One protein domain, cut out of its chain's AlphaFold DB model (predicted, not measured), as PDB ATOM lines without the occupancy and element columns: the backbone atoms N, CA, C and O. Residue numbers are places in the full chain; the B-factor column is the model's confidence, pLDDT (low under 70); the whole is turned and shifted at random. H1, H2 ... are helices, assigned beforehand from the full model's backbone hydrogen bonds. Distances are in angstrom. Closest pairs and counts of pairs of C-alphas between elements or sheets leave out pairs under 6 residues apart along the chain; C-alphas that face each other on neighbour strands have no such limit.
ATOM      1  N   ARG A   2    -171.637 -94.831-147.439       65.62
ATOM      2  CA  ARG A   2    -172.268 -95.444-148.638       65.62
ATOM      3  C   ARG A   2    -172.887 -94.455-149.639       65.62
ATOM      4  O   ARG A   2    -172.708 -94.640-150.831       65.62
ATOM      5  N   LYS A   3    -173.556 -93.392-149.171       80.12
ATOM      6  CA  LYS A   3    -174.204 -92.397-150.051       80.12
ATOM      7  C   LYS A   3    -173.239 -91.745-151.052       80.12
ATOM      8  O   LYS A   3    -173.598 -91.586-152.209       80.12
ATOM      9  N   TRP A   4    -172.026 -91.408-150.617       85.62
ATOM     10  CA  TRP A   4    -171.030 -90.767-151.480       85.62
ATOM     11  C   TRP A   4    -170.410 -91.750-152.467       85.62
ATOM     12  O   TRP A   4    -170.246 -91.408-153.628       85.62
ATOM     13  N   LEU A   5    -170.136 -92.984-152.033       82.56
ATOM     14  CA  LEU A   5    -169.631 -94.033-152.921       82.56
ATOM     15  C   LEU A   5    -170.614 -94.313-154.066       82.56
ATOM     16  O   LEU A   5    -170.212 -94.352-155.221       82.56
ATOM     17  N   VAL A   6    -171.907 -94.428-153.743       85.69
ATOM     18  CA  VAL A   6    -172.973 -94.612-154.741       85.69
ATOM     19  C   VAL A   6    -173.066 -93.425-155.688       85.69
ATOM     20  O   VAL A   6    -173.154 -93.612-156.898       85.69
ATOM     21  N   TYR A   7    -172.994 -92.211-155.148       90.06
ATOM     22  CA  TYR A   7    -173.015 -90.992-155.945       90.06
ATOM     23  C   TYR A   7    -171.844 -90.919-156.938       90.06
ATOM     24  O   TYR A   7    -172.065 -90.733-158.131       90.06
ATOM     25  N   TYR A   8    -170.606 -91.094-156.463       88.25
ATOM     26  CA  TYR A   8    -169.418 -90.974-157.311       88.25
ATOM     27  C   TYR A   8    -169.302 -92.107-158.319       88.25
ATOM     28  O   TYR A   8    -168.962 -91.845-159.468       88.25
ATOM     29  N   TYR A   9    -169.641 -93.338-157.932       89.56
ATOM     30  CA  TYR A   9    -169.660 -94.447-158.876       89.56
ATOM     31  C   TYR A   9    -170.607 -94.154-160.041       89.56
ATOM     32  O   TYR A   9    -170.187 -94.192-161.194       89.56
ATOM     33  N   LYS A  10    -171.843 -93.743-159.735       90.31
ATOM     34  CA  LYS A  10    -172.833 -93.386-160.752       90.31
ATOM     35  C   LYS A  10    -172.379 -92.213-161.621       90.31
ATOM     36  O   LYS A  10    -172.605 -92.229-162.825       90.31
ATOM     37  N   ALA A  11    -171.702 -91.221-161.040       89.50
ATOM     38  CA  ALA A  11    -171.137 -90.102-161.791       89.50
ATOM     39  C   ALA A  11    -169.987 -90.521-162.730       89.50
ATOM     40  O   ALA A  11    -169.823 -89.920-163.788       89.50
ATOM     41  N   TRP A  12    -169.190 -91.529-162.364       88.88
ATOM     42  CA  TRP A  12    -168.046 -91.986-163.161       88.88
ATOM     43  C   TRP A  12    -168.397 -93.016-164.234       88.88
ATOM     44  O   TRP A  12    -167.736 -93.043-165.271       88.88
ATOM     45  N   THR A  13    -169.376 -93.887-163.983       85.62
ATOM     46  CA  THR A  13    -169.705 -95.018-164.869       85.62
ATOM     47  C   THR A  13    -171.059 -94.880-165.557       85.62
ATOM     48  O   THR A  13    -171.291 -95.546-166.558       85.62
ATOM     49  N   GLY A  14    -171.958 -94.038-165.036       87.75
ATOM     50  CA  GLY A  14    -173.351 -93.961-165.483       87.75
ATOM     51  C   GLY A  14    -174.229 -95.131-165.017       87.75
ATOM     52  O   GLY A  14    -175.432 -95.116-165.270       87.75
ATOM     53  N   CYS A  15    -173.659 -96.112-164.309       86.38
ATOM     54  CA  CYS A  15    -174.336 -97.331-163.867       86.38
ATOM     55  C   CYS A  15    -174.604 -97.322-162.355       86.38
ATOM     56  O   CYS A  15    -173.940 -96.623-161.585       86.38
ATOM     57  N   ASP A  16    -175.570 -98.129-161.918       87.00
ATOM     58  CA  ASP A  16    -175.827 -98.367-160.496       87.00
ATOM     59  C   ASP A  16    -174.911 -99.479-159.957       87.00
ATOM     60  O   ASP A  16    -174.609-100.437-160.663       87.00
ATOM     61  N   LEU A  17    -174.481 -99.354-158.697       84.75
ATOM     62  CA  LEU A  17    -173.661-100.358-158.003       84.75
ATOM     63  C   LEU A  17    -174.484-101.612-157.700       84.75
ATOM     64  O   LEU A  17    -175.510-101.512-157.020       84.75
ATOM     65  N   GLN A  18    -174.003-102.781-158.117       85.62
ATOM     66  CA  GLN A  18    -174.670-104.063-157.892       85.62
ATOM     67  C   GLN A  18    -173.854-104.984-156.979       85.62
ATOM     68  O   GLN A  18    -174.418-105.580-156.057       85.62
ATOM     69  N   SER A  19    -172.535-105.073-157.177       85.19
ATOM     70  CA  SER A  19    -171.683-106.115-156.574       85.19
ATOM     71  C   SER A  19    -170.498-105.610-155.748       85.19
ATOM     72  O   SER A  19    -169.810-106.434-155.144       85.19
ATOM     73  N   ILE A  20    -170.273-104.297-155.614       86.56
ATOM     74  CA  ILE A  20    -169.039-103.734-155.028       86.56
ATOM     75  C   ILE A  20    -168.665-104.282-153.651       86.56
ATOM     76  O   ILE A  20    -167.488-104.438-153.352       86.56
ATOM     77  N   LEU A  21    -169.645-104.572-152.790       85.56
ATOM     78  CA  LEU A  21    -169.373-105.091-151.447       85.56
ATOM     79  C   LEU A  21    -168.900-106.545-151.490       85.56
ATOM     80  O   LEU A  21    -168.032-106.919-150.710       85.56
ATOM     81  N   VAL A  22    -169.466-107.339-152.398       86.12
ATOM     82  CA  VAL A  22    -169.097-108.743-152.601       86.12
ATOM     83  C   VAL A  22    -167.726-108.821-153.269       86.12
ATOM     84  O   VAL A  22    -166.872-109.583-152.829       86.12
ATOM     85  N   GLU A  23    -167.487-107.993-154.288       87.69
ATOM     86  CA  GLU A  23    -166.177-107.881-154.937       87.69
ATOM     87  C   GLU A  23    -165.100-107.419-153.958       87.69
ATOM     88  O   GLU A  23    -164.028-108.016-153.902       87.69
ATOM     89  N   PHE A  24    -165.394-106.401-153.145       86.75
ATOM     90  CA  PHE A  24    -164.461-105.903-152.141       86.75
ATOM     91  C   PHE A  24    -164.135-106.958-151.083       86.75
ATOM     92  O   PHE A  24    -162.968-107.134-150.747       86.75
ATOM     93  N   ASP A  25    -165.138-107.677-150.576       86.75
ATOM     94  CA  ASP A  25    -164.919-108.744-149.599       86.75
ATOM     95  C   ASP A  25    -164.035-109.855-150.193       86.75
ATOM     96  O   ASP A  25    -163.006-110.206-149.615       86.75
ATOM     97  N   ASN A  26    -164.338-110.305-151.416       86.25
ATOM     98  CA  ASN A  26    -163.542-111.302-152.137       86.25
ATOM     99  C   ASN A  26    -162.096-110.849-152.398       86.25
ATOM    100  O   ASN A  26    -161.166-111.642-152.232       86.25
ATOM    101  N   PHE A  27    -161.906-109.587-152.787       85.38
ATOM    102  CA  PHE A  27    -160.590-108.995-153.014       85.38
ATOM    103  C   PHE A  27    -159.798-108.860-151.706       85.38
ATOM    104  O   PHE A  27    -158.641-109.265-151.635       85.38
ATOM    105  N   SER A  28    -160.432-108.363-150.638       82.69
ATOM    106  CA  SER A  28    -159.797-108.164-149.326       82.69
ATOM    107  C   SER A  28    -159.359-109.471-148.665       82.69
ATOM    108  O   SER A  28    -158.361-109.506-147.951       82.69
ATOM    109  N   GLN A  29    -160.073-110.564-148.945       83.00
ATOM    110  CA  GLN A  29    -159.716-111.905-148.490       83.00
ATOM    111  C   GLN A  29    -158.533-112.500-149.266       83.00
ATOM    112  O   GLN A  29    -158.077-113.589-148.920       83.00
ATOM    113  N   GLY A  30    -158.046-111.827-150.315       74.56
ATOM    114  CA  GLY A  30    -156.860-112.235-151.063       74.56
ATOM    115  C   GLY A  30    -156.997-113.581-151.773       74.56
ATOM    116  O   GLY A  30    -155.992-114.206-152.091       74.56
ATOM    117  N   LYS A  31    -158.231-114.058-151.993       67.44
ATOM    118  CA  LYS A  31    -158.493-115.428-152.458       67.44
ATOM    119  C   LYS A  31    -157.995-115.694-153.878       67.44
ATOM    120  O   LYS A  31    -157.535-116.798-154.146       67.44
ATOM    121  N   ASN A  32    -158.081-114.694-154.757       69.38
ATOM    122  CA  ASN A  32    -157.759-114.848-156.179       69.38
ATOM    123  C   ASN A  32    -156.685-113.865-156.664       69.38
ATOM    124  O   ASN A  32    -155.853-114.233-157.487       69.38
ATOM    125  N   TYR A  33    -156.691-112.626-156.161       73.06
ATOM    126  CA  TYR A  33    -155.820-111.560-156.653       73.06
ATOM    127  C   TYR A  33    -155.346-110.703-155.483       73.06
ATOM    128  O   TYR A  33    -156.103-109.899-154.941       73.06
ATOM    129  N   LEU A  34    -154.100-110.917-155.066       76.94
ATOM    130  CA  LEU A  34    -153.462-110.146-154.006       76.94
ATOM    131  C   LEU A  34    -152.940-108.820-154.570       76.94
ATOM    132  O   LEU A  34    -152.487-108.753-155.714       76.94
ATOM    133  N   PHE A  35    -153.003-107.769-153.759       81.50
ATOM    134  CA  PHE A  35    -152.297-106.519-154.015       81.50
ATOM    135  C   PHE A  35    -151.055-106.487-153.132       81.50
ATOM    136  O   PHE A  35    -151.127-106.097-151.968       81.50
ATOM    137  N   ASP A  36    -149.939-106.957-153.683       83.25
ATOM    138  CA  ASP A  36    -148.645-106.974-152.999       83.25
ATOM    139  C   ASP A  36    -147.537-106.407-153.895       83.25
ATOM    140  O   ASP A  36    -147.655-106.388-155.124       83.25
ATOM    141  N   ASN A  37    -146.436-105.969-153.289       82.62
ATOM    142  CA  ASN A  37    -145.284-105.414-153.997       82.62
ATOM    143  C   ASN A  37    -144.759-106.379-155.067       82.62
ATOM    144  O   ASN A  37    -144.424-105.943-156.162       82.62
ATOM    145  N   GLU A  38    -144.760-107.688-154.799       83.94
ATOM    146  CA  GLU A  38    -144.354-108.701-155.781       83.94
ATOM    147  C   GLU A  38    -145.268-108.719-157.013       83.94
ATOM    148  O   GLU A  38    -144.786-108.798-158.142       83.94
ATOM    149  N   THR A  39    -146.582-108.579-156.816       83.94
ATOM    150  CA  THR A  39    -147.550-108.522-157.923       83.94
ATOM    151  C   THR A  39    -147.396-107.240-158.736       83.94
ATOM    152  O   THR A  39    -147.449-107.279-159.957       83.94
ATOM    153  N   ILE A  40    -147.117-106.110-158.084       84.19
ATOM    154  CA  ILE A  40    -146.906-104.817-158.746       84.19
ATOM    155  C   ILE A  40    -145.595-104.817-159.550       84.19
ATOM    156  O   ILE A  40    -145.554-104.257-160.648       84.19
ATOM    157  N   CYS A  41    -144.554-105.497-159.061       86.75
ATOM    158  CA  CYS A  41    -143.302-105.695-159.794       86.75
ATOM    159  C   CYS A  41    -143.515-106.423-161.131       86.75
ATOM    160  O   CYS A  41    -142.841-106.097-162.108       86.75
ATOM    161  N   GLN A  42    -144.477-107.352-161.218       87.69
ATOM    162  CA  GLN A  42    -144.820-108.024-162.483       87.69
ATOM    163  C   GLN A  42    -145.382-107.051-163.532       87.69
ATOM    164  O   GLN A  42    -145.262-107.301-164.728       87.69
ATOM    165  N   PHE A  43    -145.941-105.920-163.097       87.44
ATOM    166  CA  PHE A  43    -146.444-104.851-163.959       87.44
ATOM    167  C   PHE A  43    -145.452-103.688-164.106       87.44
ATOM    168  O   PHE A  43    -145.875-102.566-164.382       87.44
ATOM    169  N   GLU A  44    -144.148-103.919-163.917       90.88
ATOM    170  CA  GLU A  44    -143.101-102.885-164.034       90.88
ATOM    171  C   GLU A  44    -143.332-101.701-163.077       90.88
ATOM    172  O   GLU A  44    -143.077-100.542-163.407       90.88
ATOM    173  N   ASN A  45    -143.879-101.978-161.892       87.88
ATOM    174  CA  ASN A  45    -144.301-100.975-160.913       87.88
ATOM    175  C   ASN A  45    -145.391-100.011-161.412       87.88
ATOM    176  O   ASN A  45    -145.600 -98.940-160.839       87.88
ATOM    177  N   ASN A  46    -146.126-100.390-162.457       88.94
ATOM    178  CA  ASN A  46    -147.231 -99.608-162.977       88.94
ATOM    179  C   ASN A  46    -148.559-100.048-162.346       88.94
ATOM    180  O   ASN A  46    -149.201-101.011-162.769       88.94
ATOM    181  N   ILE A  47    -149.003 -99.277-161.355       89.12
ATOM    182  CA  ILE A  47    -150.261 -99.527-160.649       89.12
ATOM    183  C   ILE A  47    -151.496 -99.409-161.555       89.12
ATOM    184  O   ILE A  47    -152.477-100.120-161.351       89.12
ATOM    185  N   HIS A  48    -151.451 -98.567-162.593       89.19
ATOM    186  CA  HIS A  48    -152.559 -98.443-163.541       89.19
ATOM    187  C   HIS A  48    -152.716 -99.702-164.392       89.19
ATOM    188  O   HIS A  48    -153.846-100.136-164.609       89.19
ATOM    189  N   LYS A  49    -151.607-100.316-164.833       90.19
ATOM    190  CA  LYS A  49    -151.645-101.590-165.573       90.19
ATOM    191  C   LYS A  49    -152.292-102.691-164.729       90.19
ATOM    192  O   LYS A  49    -153.166-103.394-165.228       90.19
ATOM    193  N   TYR A  50    -151.932-102.777-163.448       90.56
ATOM    194  CA  TYR A  50    -152.538-103.724-162.511       90.56
ATOM    195  C   TYR A  50    -154.058-103.537-162.389       90.56
ATOM    196  O   TYR A  50    -154.816-104.484-162.591       90.56
ATOM    197  N   TRP A  51    -154.527-102.315-162.108       90.19
ATOM    198  CA  TRP A  51    -155.967-102.063-161.949       90.19
ATOM    199  C   TRP A  51    -156.750-102.201-163.255       90.19
ATOM    200  O   TRP A  51    -157.919-102.582-163.222       90.19
ATOM    201  N   CYS A  52    -156.111-101.940-164.398       89.25
ATOM    202  CA  CYS A  52    -156.699-102.206-165.705       89.25
ATOM    203  C   CYS A  52    -156.915-103.707-165.926       89.25
ATOM    204  O   CYS A  52    -157.965-104.090-166.424       89.25
ATOM    205  N   TRP A  53    -155.960-104.547-165.519       88.50
ATOM    206  CA  TRP A  53    -156.071-106.004-165.610       88.50
ATOM    207  C   TRP A  53    -157.102-106.577-164.627       88.50
ATOM    208  O   TRP A  53    -157.922-107.415-164.990       88.50
ATOM    209  N   ILE A  54    -157.133-106.074-163.389       87.44
ATOM    210  CA  ILE A  54    -158.111-106.508-162.378       87.44
ATOM    211  C   ILE A  54    -159.550-106.196-162.766       87.44
ATOM    212  O   ILE A  54    -160.458-106.903-162.332       87.44
ATOM    213  N   LYS A  55    -159.776-105.164-163.580       86.81
ATOM    214  CA  LYS A  55    -161.115-104.775-164.024       86.81
ATOM    215  C   LYS A  55    -161.872-105.923-164.703       86.81
ATOM    216  O   LYS A  55    -163.093-105.963-164.595       86.81
ATOM    217  N   ASP A  56    -161.174-106.865-165.332       86.31
ATOM    218  CA  ASP A  56    -161.805-108.033-165.953       86.31
ATOM    219  C   ASP A  56    -162.333-109.034-164.911       86.31
ATOM    220  O   ASP A  56    -163.382-109.645-165.104       86.31
ATOM    221  N   ALA A  57    -161.636-109.184-163.780       86.25
ATOM    222  CA  ALA A  57    -162.022-110.090-162.697       86.25
ATOM    223  C   ALA A  57    -162.987-109.449-161.687       86.25
ATOM    224  O   ALA A  57    -163.888-110.112-161.171       86.25
ATOM    225  N   TYR A  58    -162.794-108.161-161.397       89.19
ATOM    226  CA  TYR A  58    -163.622-107.381-160.487       89.19
ATOM    227  C   TYR A  58    -163.962-106.018-161.120       89.19
ATOM    228  O   TYR A  58    -163.220-105.038-160.951       89.19
ATOM    229  N   PRO A  59    -165.067-105.939-161.880       88.31
ATOM    230  CA  PRO A  59    -165.372-104.782-162.713       88.31
ATOM    231  C   PRO A  59    -165.711-103.529-161.908       88.31
ATOM    232  O   PRO A  59    -165.309-102.430-162.305       88.31
ATOM    233  N   GLU A  60    -166.414-103.642-160.779       89.62
ATOM    234  CA  GLU A  60    -166.816-102.469-160.004       89.62
ATOM    235  C   GLU A  60    -165.646-101.923-159.183       89.62
ATOM    236  O   GLU A  60    -165.337-100.730-159.274       89.62
ATOM    237  N   ILE A  61    -164.952-102.782-158.427       89.56
ATOM    238  CA  ILE A  61    -163.812-102.346-157.602       89.56
ATOM    239  C   ILE A  61    -162.625-101.907-158.465       89.56
ATOM    240  O   ILE A  61    -162.014-100.882-158.166       89.56
ATOM    241  N   GLY A  62    -162.338-102.619-159.561       90.06
ATOM    242  CA  GLY A  62    -161.260-102.281-160.485       90.06
ATOM    243  C   GLY A  62    -161.496-100.923-161.133       90.06
ATOM    244  O   GLY A  62    -160.591-100.094-161.182       90.06
ATOM    245  N   THR A  63    -162.741-100.631-161.530       89.81
ATOM    246  CA  THR A  63    -163.109 -99.318-162.078       89.81
ATOM    247  C   THR A  63    -162.964 -98.203-161.043       89.81
ATOM    248  O   THR A  63    -162.413 -97.148-161.358       89.81
ATOM    249  N   VAL A  64    -163.422 -98.416-159.805       90.00
ATOM    250  CA  VAL A  64    -163.301 -97.415-158.731       90.00
ATOM    251  C   VAL A  64    -161.839 -97.150-158.386       90.00
ATOM    252  O   VAL A  64    -161.430 -95.993-158.325       90.00
ATOM    253  N   ALA A  65    -161.043 -98.199-158.185       90.12
ATOM    254  CA  ALA A  65    -159.635 -98.070-157.846       90.12
ATOM    255  C   ALA A  65    -158.851 -97.400-158.980       90.12
ATOM    256  O   ALA A  65    -158.138 -96.429-158.729       90.12
ATOM    257  N   PHE A  66    -159.059 -97.831-160.229       90.00
ATOM    258  CA  PHE A  66    -158.459 -97.200-161.403       90.00
ATOM    259  C   PHE A  66    -158.750 -95.696-161.442       90.00
ATOM    260  O   PHE A  66    -157.831 -94.900-161.612       90.00
ATOM    261  N   ARG A  67    -160.007 -95.290-161.211       90.25
ATOM    262  CA  ARG A  67    -160.395 -93.873-161.174       90.25
ATOM    263  C   ARG A  67    -159.763 -93.104-160.023       90.25
ATOM    264  O   ARG A  67    -159.388 -91.959-160.225       90.25
ATOM    265  N   ILE A  68    -159.624 -93.704-158.844       90.81
ATOM    266  CA  ILE A  68    -158.960 -93.052-157.707       90.81
ATOM    267  C   ILE A  68    -157.488 -92.776-158.026       90.81
ATOM    268  O   ILE A  68    -157.010 -91.680-157.744       90.81
ATOM    269  N   PHE A  69    -156.784 -93.732-158.639       88.00
ATOM    270  CA  PHE A  69    -155.382 -93.550-159.029       88.00
ATOM    271  C   PHE A  69    -155.197 -92.594-160.218       88.00
ATOM    272  O   PHE A  69    -154.133 -92.004-160.357       88.00
ATOM    273  N   ASP A  70    -156.230 -92.398-161.040       87.88
ATOM    274  CA  ASP A  70    -156.246 -91.434-162.154       87.88
ATOM    275  C   ASP A  70    -156.378 -89.969-161.680       87.88
ATOM    276  O   ASP A  70    -156.090 -89.025-162.417       87.88
ATOM    277  N   ILE A  71    -156.794 -89.744-160.427       88.50
ATOM    278  CA  ILE A  71    -156.923 -88.395-159.874       88.50
ATOM    279  C   ILE A  71    -155.533 -87.827-159.571       88.50
ATOM    280  O   ILE A  71    -154.792 -88.317-158.719       88.50
ATOM    281  N   CYS A  72    -155.204 -86.720-160.234       86.44
ATOM    282  CA  CYS A  72    -153.991 -85.961-159.958       86.44
ATOM    283  C   CYS A  72    -153.987 -85.440-158.511       86.44
ATOM    284  O   CYS A  72    -154.884 -84.706-158.103       86.44
TER     285      CYS A  72
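AT A GLANCE: This is residues 2 to 72 of the 238 residues of an uncharacterized protein of Diversispora epigaea (UniProt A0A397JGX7). A hairpin of two helices, H4 and H5, makes the core; H1 stands beyond H5 and H3 beyond H4 at opposite ends, and H2 makes a corner with H5, its first residue, Ile 20, close to Glu 60 of H5. The 71 printed residues hold five named helices, H1 to H5 in order, and no named strand: all helix, compact, radius of gyration of the C-alphas 12.5 A, spans 34 by 29 by 18 A.

HOW THE PARTS SIT: H5, residues 59 to 70, and H4, residues 47 to 57, form a helical hairpin; they touch at a shallow tilt of 13 degrees, opposite ways, closest at C-alphas 55 and 62, 4.3 A. H5 touches H2, residues 20 to 28, with residues 60 to 61 alone, about perpendicular at 77 degrees; the closest C-alphas, 20 and 60, are 5.6 A apart. H1, residues 2 to 13, is close to but not clearly touching H5, closest at C-alphas 9 and 64, 7.0 A. H3, residues 37 to 42, stands likewise to H4, closest at C-alphas 40 and 47, 6.5 A. Every O i to N i+4 pair is within hydrogen-bond range in H1, H2, H3 and H5; in H4, 5 of 7.

IN THESE COORDINATES: H1, 16.4 A long, begins at C-alpha 2 (-172.268, -95.444, -148.638); H5, 16.2 A, ends at C-alpha 70 (-156.246, -91.434, -162.154).

THE WHOLE: The printed part has no cut and no long link. C-alphas 3 and 44, the farthest apart, are 35.7 A apart. Residues 2 and 31 to 32 have pLDDT under 70.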